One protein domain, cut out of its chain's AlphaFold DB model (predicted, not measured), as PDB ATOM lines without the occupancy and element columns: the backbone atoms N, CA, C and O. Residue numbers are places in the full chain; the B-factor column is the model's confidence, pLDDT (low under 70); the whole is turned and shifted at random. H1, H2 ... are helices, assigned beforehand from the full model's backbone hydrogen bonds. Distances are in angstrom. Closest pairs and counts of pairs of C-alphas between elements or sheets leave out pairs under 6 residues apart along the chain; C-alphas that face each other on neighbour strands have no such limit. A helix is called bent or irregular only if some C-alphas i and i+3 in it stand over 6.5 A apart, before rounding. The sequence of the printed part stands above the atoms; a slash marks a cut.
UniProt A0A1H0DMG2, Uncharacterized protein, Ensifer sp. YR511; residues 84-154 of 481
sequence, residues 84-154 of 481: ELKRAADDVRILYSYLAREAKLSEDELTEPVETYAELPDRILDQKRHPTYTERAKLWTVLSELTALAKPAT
ATOM      1  N   GLU A  84      -9.233  53.518 -24.150       95.31
ATOM      2  CA  GLU A  84      -7.887  53.247 -23.630       95.31
ATOM      3  C   GLU A  84      -7.693  51.768 -23.307       95.31
ATOM      4  O   GLU A  84      -6.674  51.185 -23.665       95.31
ATOM      5  N   LEU A  85      -8.703  51.140 -22.699       95.94
ATOM      6  CA  LEU A  85      -8.671  49.712 -22.388       95.94
ATOM      7  C   LEU A  85      -8.642  48.878 -23.672       95.94
ATOM      8  O   LEU A  85      -7.905  47.901 -23.764       95.94
ATOM      9  N   LYS A  86      -9.408  49.305 -24.683       95.25
ATOM     10  CA  LYS A  86      -9.375  48.706 -26.019       95.25
ATOM     11  C   LYS A  86      -7.979  48.810 -26.638       95.25
ATOM     12  O   LYS A  86      -7.451  47.810 -27.111       95.25
ATOM     13  N   ARG A  87      -7.364  49.999 -26.596       94.81
ATOM     14  CA  ARG A  87      -6.009  50.222 -27.121       94.81
ATOM     15  C   ARG A  87      -4.969  49.367 -26.394       94.81
ATOM     16  O   ARG A  87      -4.137  48.768 -27.063       94.81
ATOM     17  N   ALA A  88      -5.046  49.277 -25.068       96.50
ATOM     18  CA  ALA A  88      -4.154  48.451 -24.260       96.50
ATOM     19  C   ALA A  88      -4.285  46.957 -24.594       96.50
ATOM     20  O   ALA A  88      -3.275  46.274 -24.735       96.50
ATOM     21  N   ALA A  89      -5.511  46.455 -24.777       96.56
ATOM     22  CA  ALA A  89      -5.749  45.075 -25.200       96.56
ATOM     23  C   ALA A  89      -5.158  44.800 -26.590       96.56
ATOM     24  O   ALA A  89      -4.476  43.792 -26.783       96.56
ATOM     25  N   ASP A  90      -5.345  45.727 -27.534       94.94
ATOM     26  CA  ASP A  90      -4.697  45.644 -28.842       94.94
ATOM     27  C   ASP A  90      -3.166  45.612 -28.689       94.94
ATOM     28  O   ASP A  90      -2.526  44.732 -29.249       94.94
ATOM     29  N   ASP A  91      -2.564  46.499 -27.890       95.75
ATOM     30  CA  ASP A  91      -1.107  46.547 -27.691       95.75
ATOM     31  C   ASP A  91      -0.540  45.256 -27.081       95.75
ATOM     32  O   ASP A  91       0.493  44.772 -27.548       95.75
ATOM     33  N   VAL A  92      -1.236  44.642 -26.117       96.44
ATOM     34  CA  VAL A  92      -0.868  43.320 -25.575       96.44
ATOM     35  C   VAL A  92      -0.844  42.268 -26.680       96.44
ATOM     36  O   VAL A  92       0.135  41.536 -26.801       96.44
ATOM     37  N   ARG A  93      -1.876  42.221 -27.531       95.00
ATOM     38  CA  ARG A  93      -1.954  41.265 -28.648       95.00
ATOM     39  C   ARG A  93      -0.783  41.431 -29.621       95.00
ATOM     40  O   ARG A  93      -0.207  40.438 -30.068       95.00
ATOM     41  N   ILE A  94      -0.417  42.676 -29.928       94.00
ATOM     42  CA  ILE A  94       0.717  43.002 -30.804       94.00
ATOM     43  C   ILE A  94       2.029  42.539 -30.172       94.00
ATOM     44  O   ILE A  94       2.779  41.792 -30.804       94.00
ATOM     45  N   LEU A  95       2.296  42.953 -28.932       95.25
ATOM     46  CA  LEU A  95       3.532  42.622 -28.227       95.25
ATOM     47  C   LEU A  95       3.696  41.116 -28.028       95.25
ATOM     48  O   LEU A  95       4.777  40.589 -28.275       95.25
ATOM     49  N   TYR A  96       2.623  40.422 -27.648       95.50
ATOM     50  CA  TYR A  96       2.621  38.972 -27.485       95.50
ATOM     51  C   TYR A  96       2.993  38.271 -28.795       95.50
ATOM     52  O   TYR A  96       3.911  37.455 -28.822       95.50
ATOM     53  N   SER A  97       2.353  38.646 -29.911       92.25
ATOM     54  CA  SER A  97       2.661  38.063 -31.225       92.25
ATOM     55  C   SER A  97       4.104  38.325 -31.677       92.25
ATOM     56  O   SER A  97       4.733  37.455 -32.280       92.25
ATOM     57  N   TYR A  98       4.643  39.505 -31.353       93.69
ATOM     58  CA  TYR A  98       6.022  39.877 -31.651       93.69
ATOM     59  C   TYR A  98       7.015  39.044 -30.834       93.69
ATOM     60  O   TYR A  98       7.907  38.418 -31.402       93.69
ATOM     61  N   LEU A  99       6.832  38.971 -29.515       94.56
ATOM     62  CA  LEU A  99       7.738  38.246 -28.625       94.56
ATOM     63  C   LEU A  99       7.684  36.726 -28.826       94.56
ATOM     64  O   LEU A  99       8.728  36.074 -28.776       94.56
ATOM     65  N   ALA A 100       6.503  36.170 -29.116       93.69
ATOM     66  CA  ALA A 100       6.349  34.758 -29.456       93.69
ATOM     67  C   ALA A 100       7.129  34.396 -30.732       93.69
ATOM     68  O   ALA A 100       7.766  33.348 -30.798       93.69
ATOM     69  N   ARG A 101       7.133  35.284 -31.734       91.44
ATOM     70  CA  ARG A 101       7.880  35.089 -32.985       91.44
ATOM     71  C   ARG A 101       9.393  35.196 -32.796       91.44
ATOM     72  O   ARG A 101      10.132  34.447 -33.423       91.44
ATOM     73  N   GLU A 102       9.840  36.117 -31.953       93.50
ATOM     74  CA  GLU A 102      11.260  36.301 -31.625       93.50
ATOM     75  C   GLU A 102      11.798  35.219 -30.667       93.50
ATOM     76  O   GLU A 102      12.963  35.277 -30.285       93.50
ATOM     77  N   ALA A 103      10.964  34.247 -30.264       91.06
ATOM     78  CA  ALA A 103      11.288  33.218 -29.273       91.06
ATOM     79  C   ALA A 103      11.816  33.800 -27.944       91.06
ATOM     80  O   ALA A 103      12.654  33.198 -27.277       91.06
ATOM     81  N   LYS A 104      11.321  34.988 -27.567       91.12
ATOM     82  CA  LYS A 104      11.680  35.694 -26.324       91.12
ATOM     83  C   LYS A 104      10.687  35.468 -25.187       91.12
ATOM     84  O   LYS A 104      10.875  36.008 -24.107       91.12
ATOM     85  N   LEU A 105       9.616  34.715 -25.429       93.62
ATOM     86  CA  LEU A 105       8.712  34.291 -24.367       93.62
ATOM     87  C   LEU A 105       9.320  33.067 -23.669       93.62
ATOM     88  O   LEU A 105       9.214  31.955 -24.181       93.62
ATOM     89  N   SER A 106       9.975  33.282 -22.529       92.81
ATOM     90  CA  SER A 106      10.324  32.203 -21.601       92.81
ATOM     91  C   SER A 106       9.220  32.072 -20.552       92.81
ATOM     92  O   SER A 106       8.824  33.081 -19.969       92.81
ATOM     93  N   GLU A 107       8.730  30.855 -20.294       92.62
ATOM     94  CA  GLU A 107       7.722  30.606 -19.245       92.62
ATOM     95  C   GLU A 107       8.211  31.051 -17.859       92.62
ATOM     96  O   GLU A 107       7.414  31.508 -17.047       92.62
ATOM     97  N   ASP A 108       9.525  31.003 -17.624       95.38
ATOM     98  CA  ASP A 108      10.137  31.376 -16.345       95.38
ATOM     99  C   ASP A 108      10.126  32.893 -16.079       95.38
ATOM    100  O   ASP A 108      10.305  33.326 -14.939       95.38
ATOM    101  N   GLU A 109       9.949  33.716 -17.117       92.69
ATOM    102  CA  GLU A 109       9.972  35.183 -17.012       92.69
ATOM    103  C   GLU A 109       8.571  35.798 -16.881       92.69
ATOM    104  O   GLU A 109       8.447  36.997 -16.617       92.69
ATOM    105  N   LEU A 110       7.514  35.001 -17.066       94.38
ATOM    106  CA  LEU A 110       6.129  35.463 -17.045       94.38
ATOM    107  C   LEU A 110       5.490  35.207 -15.679       94.38
ATOM    108  O   LEU A 110       5.566  34.113 -15.125       94.38
ATOM    109  N   THR A 111       4.814  36.221 -15.140       95.56
ATOM    110  CA  THR A 111       4.125  36.108 -13.843       95.56
ATOM    111  C   THR A 111       2.848  35.269 -13.941       95.56
ATOM    112  O   THR A 111       2.409  34.664 -12.963       95.56
ATOM    113  N   GLU A 112       2.222  35.248 -15.116       94.75
ATOM    114  CA  GLU A 112       0.984  34.521 -15.396       94.75
ATOM    115  C   GLU A 112       1.248  33.405 -16.430       94.75
ATOM    116  O   GLU A 112       2.246  33.440 -17.151       94.75
ATOM    117  N   PRO A 113       0.369  32.398 -16.545       95.25
ATOM    118  CA  PRO A 113       0.515  31.375 -17.575       95.25
ATOM    119  C   PRO A 113       0.327  31.982 -18.976       95.25
ATOM    120  O   PRO A 113      -0.490  32.893 -19.157       95.25
ATOM    121  N   VAL A 114       1.069  31.472 -19.964       92.88
ATOM    122  CA  VAL A 114       1.139  31.993 -21.347       92.88
ATOM    123  C   VAL A 114      -0.251  32.129 -21.981       92.88
ATOM    124  O   VAL A 114      -0.526  33.102 -22.688       92.88
ATOM    125  N   GLU A 115      -1.174  31.220 -21.663       95.31
ATOM    126  CA  GLU A 115      -2.562  31.246 -22.131       95.31
ATOM    127  C   GLU A 115      -3.289  32.530 -21.712       95.31
ATOM    128  O   GLU A 115      -4.103  33.065 -22.464       95.31
ATOM    129  N   THR A 116      -2.956  33.086 -20.543       92.69
ATOM    130  CA  THR A 116      -3.539  34.348 -20.066       92.69
ATOM    131  C   THR A 116      -3.138  35.514 -20.966       92.69
ATOM    132  O   THR A 116      -3.978  36.362 -21.259       92.69
ATOM    133  N   TYR A 117      -1.899  35.551 -21.461       92.12
ATOM    134  CA  TYR A 117      -1.423  36.614 -22.356       92.12
ATOM    135  C   TYR A 117      -2.131  36.564 -23.716       92.12
ATOM    136  O   TYR A 117      -2.406  37.611 -24.303       92.12
ATOM    137  N   ALA A 118      -2.462  35.360 -24.192       92.69
ATOM    138  CA  ALA A 118      -3.167  35.156 -25.452       92.69
ATOM    139  C   ALA A 118      -4.674  35.450 -25.346       92.69
ATOM    140  O   ALA A 118      -5.234  36.112 -26.218       92.69
ATOM    141  N   GLU A 119      -5.338  34.986 -24.286       96.00
ATOM    142  CA  GLU A 119      -6.802  35.039 -24.178       96.00
ATOM    143  C   GLU A 119      -7.338  36.329 -23.548       96.00
ATOM    144  O   GLU A 119      -8.455  36.753 -23.859       96.00
ATOM    145  N   LEU A 120      -6.587  36.959 -22.638       95.62
ATOM    146  CA  LEU A 120      -7.062  38.126 -21.891       95.62
ATOM    147  C   LEU A 120      -7.451  39.309 -22.801       95.62
ATOM    148  O   LEU A 120      -8.516  39.886 -22.560       95.62
ATOM    149  N   PRO A 121      -6.684  39.667 -23.854       95.69
ATOM    150  CA  PRO A 121      -7.091  40.711 -24.792       95.69
ATOM    151  C   PRO A 121      -8.427  40.411 -25.470       95.69
ATOM    152  O   PRO A 121      -9.296  41.278 -25.514       95.69
ATOM    153  N   ASP A 122      -8.628  39.179 -25.944       95.50
ATOM    154  CA  ASP A 122      -9.855  38.786 -26.643       95.50
ATOM    155  C   ASP A 122     -11.067  38.800 -25.695       95.50
ATOM    156  O   ASP A 122     -12.140  39.268 -26.077       95.50
ATOM    157  N   ARG A 123     -10.890  38.400 -24.426       95.38
ATOM    158  CA  ARG A 123     -11.934  38.507 -23.388       95.38
ATOM    159  C   ARG A 123     -12.319  39.956 -23.082       95.38
ATOM    160  O   ARG A 123     -13.483  40.224 -22.805       95.38
ATOM    161  N   ILE A 124     -11.363  40.887 -23.115       94.25
ATOM    162  CA  ILE A 124     -11.606  42.318 -22.861       94.25
ATOM    163  C   ILE A 124     -12.229  43.014 -24.076       94.25
ATOM    164  O   ILE A 124     -13.007  43.955 -23.911       94.25
ATOM    165  N   LEU A 125     -11.893  42.565 -25.285       93.62
ATOM    166  CA  LEU A 125     -12.436  43.088 -26.537       93.62
ATOM    167  C   LEU A 125     -13.829  42.531 -26.871       93.62
ATOM    168  O   LEU A 125     -14.508  43.098 -27.735       93.62
ATOM    169  N   ASP A 126     -14.272  41.465 -26.200       93.69
ATOM    170  CA  ASP A 126     -15.620  40.924 -26.360       93.69
ATOM    171  C   ASP A 126     -16.676  41.931 -25.882       93.69
ATOM    172  O   ASP A 126     -16.885  42.162 -24.692       93.69
ATOM    173  N   GLN A 127     -17.398  42.514 -26.839       88.44
ATOM    174  CA  GLN A 127     -18.450  43.501 -26.583       88.44
ATOM    175  C   GLN A 127     -19.630  42.934 -25.782       88.44
ATOM    176  O   GLN A 127     -20.443  43.703 -25.270       88.44
ATOM    177  N   LYS A 128     -19.751  41.605 -25.679       91.69
ATOM    178  CA  LYS A 128     -20.856  40.947 -24.976       91.69
ATOM    179  C   LYS A 128     -20.677  40.925 -23.462       91.69
ATOM    180  O   LYS A 128     -21.662  40.734 -22.752       91.69
ATOM    181  N   ARG A 129     -19.454  41.103 -22.952       91.19
ATOM    182  CA  ARG A 129     -19.145  40.995 -21.524       91.19
ATOM    183  C   ARG A 129     -18.388  42.220 -21.040       91.19
ATOM    184  O   ARG A 129     -17.405  42.645 -21.632       91.19
ATOM    185  N   HIS A 130     -18.803  42.761 -19.898       90.00
ATOM    186  CA  HIS A 130     -18.017  43.807 -19.257       90.00
ATOM    187  C   HIS A 130     -16.749  43.220 -18.634       90.00
ATOM    188  O   HIS A 130     -16.853  42.291 -17.827       90.00
ATOM    189  N   PRO A 131     -15.568  43.788 -18.938       94.25
ATOM    190  CA  PRO A 131     -14.336  43.355 -18.310       94.25
ATOM    191  C   PRO A 131     -14.395  43.707 -16.827       94.25
ATOM    192  O   PRO A 131     -14.607  44.873 -16.449       94.25
ATOM    193  N   THR A 132     -14.221  42.683 -16.001       95.31
ATOM    194  CA  THR A 132     -14.167  42.786 -14.544       95.31
ATOM    195  C   THR A 132     -12.963  43.626 -14.116       95.31
ATOM    196  O   THR A 132     -11.989  43.777 -14.854       95.31
ATOM    197  N   TYR A 133     -13.014  44.209 -12.917       95.50
ATOM    198  CA  TYR A 133     -11.905  45.030 -12.410       95.50
ATOM    199  C   TYR A 133     -10.589  44.236 -12.330       95.50
ATOM    200  O   TYR A 133      -9.529  44.754 -12.672       95.50
ATOM    201  N   THR A 134     -10.675  42.958 -11.957       95.75
ATOM    202  CA  THR A 134      -9.536  42.037 -11.899       95.75
ATOM    203  C   THR A 134      -8.935  41.776 -13.281       95.75
ATOM    204  O   THR A 134      -7.718  41.831 -13.419       95.75
ATOM    205  N   GLU A 135      -9.755  41.572 -14.317       96.25
ATOM    206  CA  GLU A 135      -9.282  41.425 -15.706       96.25
ATOM    207  C   GLU A 135      -8.573  42.691 -16.204       96.25
ATOM    208  O   GLU A 135      -7.527  42.596 -16.844       96.25
ATOM    209  N   ARG A 136      -9.084  43.882 -15.866       96.00
ATOM    210  CA  ARG A 136      -8.431  45.152 -16.233       96.00
ATOM    211  C   ARG A 136      -7.078  45.308 -15.553       96.00
ATOM    212  O   ARG A 136      -6.120  45.689 -16.212       96.00
ATOM    213  N   ALA A 137      -6.995  45.019 -14.255       96.19
ATOM    214  CA  ALA A 137      -5.736  45.078 -13.520       96.19
ATOM    215  C   ALA A 137      -4.707  44.105 -14.114       96.19
ATOM    216  O   ALA A 137      -3.587  44.514 -14.409       96.19
ATOM    217  N   LYS A 138      -5.121  42.859 -14.392       96.62
ATOM    218  CA  LYS A 138      -4.276  41.861 -15.060       96.62
ATOM    219  C   LYS A 138      -3.791  42.329 -16.430       96.62
ATOM    220  O   LYS A 138      -2.627  42.123 -16.748       96.62
ATOM    221  N   LEU A 139      -4.638  42.997 -17.219       96.94
ATOM    222  CA  LEU A 139      -4.243  43.502 -18.536       96.94
ATOM    223  C   LEU A 139      -3.100  44.512 -18.431       96.94
ATOM    224  O   LEU A 139      -2.154  44.438 -19.210       96.94
ATOM    225  N   TRP A 140      -3.173  45.444 -17.480       97.25
ATOM    226  CA  TRP A 140      -2.116  46.436 -17.287       97.25
ATOM    227  C   TRP A 140      -0.808  45.801 -16.812       97.25
ATOM    228  O   TRP A 140       0.254  46.186 -17.305       97.25
ATOM    229  N   THR A 141      -0.877  44.800 -15.928       97.00
ATOM    230  CA  THR A 141       0.296  44.015 -15.512       97.00
ATOM    231  C   THR A 141       0.938  43.329 -16.716       97.00
ATOM    232  O   THR A 141       2.107  43.579 -17.010       97.00
ATOM    233  N   VAL A 142       0.147  42.579 -17.488       96.69
ATOM    234  CA  VAL A 142       0.586  41.894 -18.713       96.69
ATOM    235  C   VAL A 142       1.196  42.872 -19.721       96.69
ATOM    236  O   VAL A 142       2.270  42.617 -20.264       96.69
ATOM    237  N   LEU A 143       0.554  44.020 -19.957       97.00
ATOM    238  CA  LEU A 143       1.066  45.042 -20.869       97.00
ATOM    239  C   LEU A 143       2.431  45.565 -20.414       97.00
ATOM    240  O   LEU A 143       3.329  45.727 -21.240       97.00
ATOM    241  N   SER A 144       2.599  45.826 -19.117       96.81
ATOM    242  CA  SER A 144       3.857  46.338 -18.573       96.81
ATOM    243  C   SER A 144       5.005  45.330 -18.693       96.81
ATOM    244  O   SER A 144       6.105  45.714 -19.094       96.81
ATOM    245  N   GLU A 145       4.738  44.045 -18.448       96.69
ATOM    246  CA  GLU A 145       5.716  42.959 -18.567       96.69
ATOM    247  C   GLU A 145       6.135  42.737 -20.019       96.69
ATOM    248  O   GLU A 145       7.324  42.783 -20.338       96.69
ATOM    249  N   LEU A 146       5.167  42.603 -20.933       96.44
ATOM    250  CA  LEU A 146       5.461  42.456 -22.358       96.44
ATOM    251  C   LEU A 146       6.213  43.675 -22.907       96.44
ATOM    252  O   LEU A 146       7.108  43.531 -23.735       96.44
ATOM    253  N   THR A 147       5.896  44.882 -22.432       96.75
ATOM    254  CA  THR A 147       6.621  46.100 -22.829       96.75
ATOM    255  C   THR A 147       8.057  46.098 -22.300       96.75
ATOM    256  O   THR A 147       8.957  46.585 -22.984       96.75
ATOM    257  N   ALA A 148       8.302  45.550 -21.106       96.56
ATOM    258  CA  ALA A 148       9.648  45.405 -20.561       96.56
ATOM    259  C   ALA A 148      10.483  44.403 -21.376       96.56
ATOM    260  O   ALA A 148      11.617  44.728 -21.731       96.56
ATOM    261  N   LEU A 149       9.899  43.258 -21.741       96.25
ATOM    262  CA  LEU A 149      10.535  42.220 -22.563       96.25
ATOM    263  C   LEU A 149      10.775  42.664 -24.013       96.25
ATOM    264  O   LEU A 149      11.760  42.274 -24.639       96.25
ATOM    265  N   ALA A 150       9.902  43.513 -24.559       95.50
ATOM    266  CA  ALA A 150      10.016  43.998 -25.932       95.50
ATOM    267  C   ALA A 150      11.092  45.077 -26.132       95.50
ATOM    268  O   ALA A 150      11.388  45.413 -27.281       95.50
ATOM    269  N   LYS A 151      11.709  45.618 -25.070       94.25
ATOM    270  CA  LYS A 151      12.726  46.676 -25.198       94.25
ATOM    271  C   LYS A 151      13.867  46.248 -26.139       94.25
ATOM    272  O   LYS A 151      14.389  45.141 -26.010       94.25
ATOM    273  N   PRO A 152      14.285  47.118 -27.081       92.94
ATOM    274  CA  PRO A 152      13.941  48.543 -27.210       92.94
ATOM    275  C   PRO A 152      12.670  48.855 -28.030       92.94
ATOM    276  O   PRO A 152      12.370  50.026 -28.256       92.94
ATOM    277  N   ALA A 153      11.928  47.856 -28.510       91.31
ATOM    278  CA  ALA A 153      10.764  48.062 -29.365       91.31
ATOM    279  C   ALA A 153       9.527  48.509 -28.565       91.31
ATOM    280  O   ALA A 153       9.164  47.910 -27.555       91.31
ATOM    281  N   THR A 154       8.855  49.562 -29.037       93.88
ATOM    282  CA  THR A 154       7.579  50.030 -28.475       93.88
ATOM    283  C   THR A 154       6.388  49.422 -29.226       93.88
ATOM    284  O   THR A 154       6.522  49.106 -30.416       93.88
TER     285      THR A 154
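This is residues 84 to 154 of the 481 residues of an uncharacterized protein of Ensifer sp. YR511 (UniProt A0A1H0DMG2). Three helices pack as a triangle, each touching the other two: H1 and H2 form a hairpin, and H3 crosses both at steep tilts. The printed part has 71 residues, with three named helices in the order H1, H2, H3 and no named strand; the class is all helix. It is compact, with a radius of gyration of the C-alphas of 11.6 A, and spans 33 by 22 by 17 A.

H1, residues 84 to 101, touches H2, residues 114 to 125, opposite ways at a shallow tilt of 31 degrees; the closest C-alphas, of Ala 89 and Pro 121, are 4.6 A apart. H1 touches H3, residues 133 to 149, the same way at a steep tilt of 42 degrees, closest at the C-alphas of Val 92 and Leu 143, 5.4 A. H3 touches H2 with residues 135 to 142 alone, opposite ways at a steep tilt of 55 degrees, closest at the C-alphas of Tyr 117 and Val 142, 6.7 A. Every O i to N i+4 pair is within hydrogen-bond range in H1 and H3, and 6 of 8 in H2.

H1 begins at C-alpha 84 (-7.887, 53.247, -23.630) and measures 25.8 A. H2, 18.3 A, is only just irregular: C-alphas 118 and 121 are 6.8 A apart. H3, 24.8 A, ends at C-alpha 149 (10.535, 42.220, -22.563).

The C-alphas farthest apart, of Lys 128 and Pro 152, are 35.7 A apart. The printed part has no cut; the link from H1 to H2 is long, and no printed residue is under 70 in pLDDT.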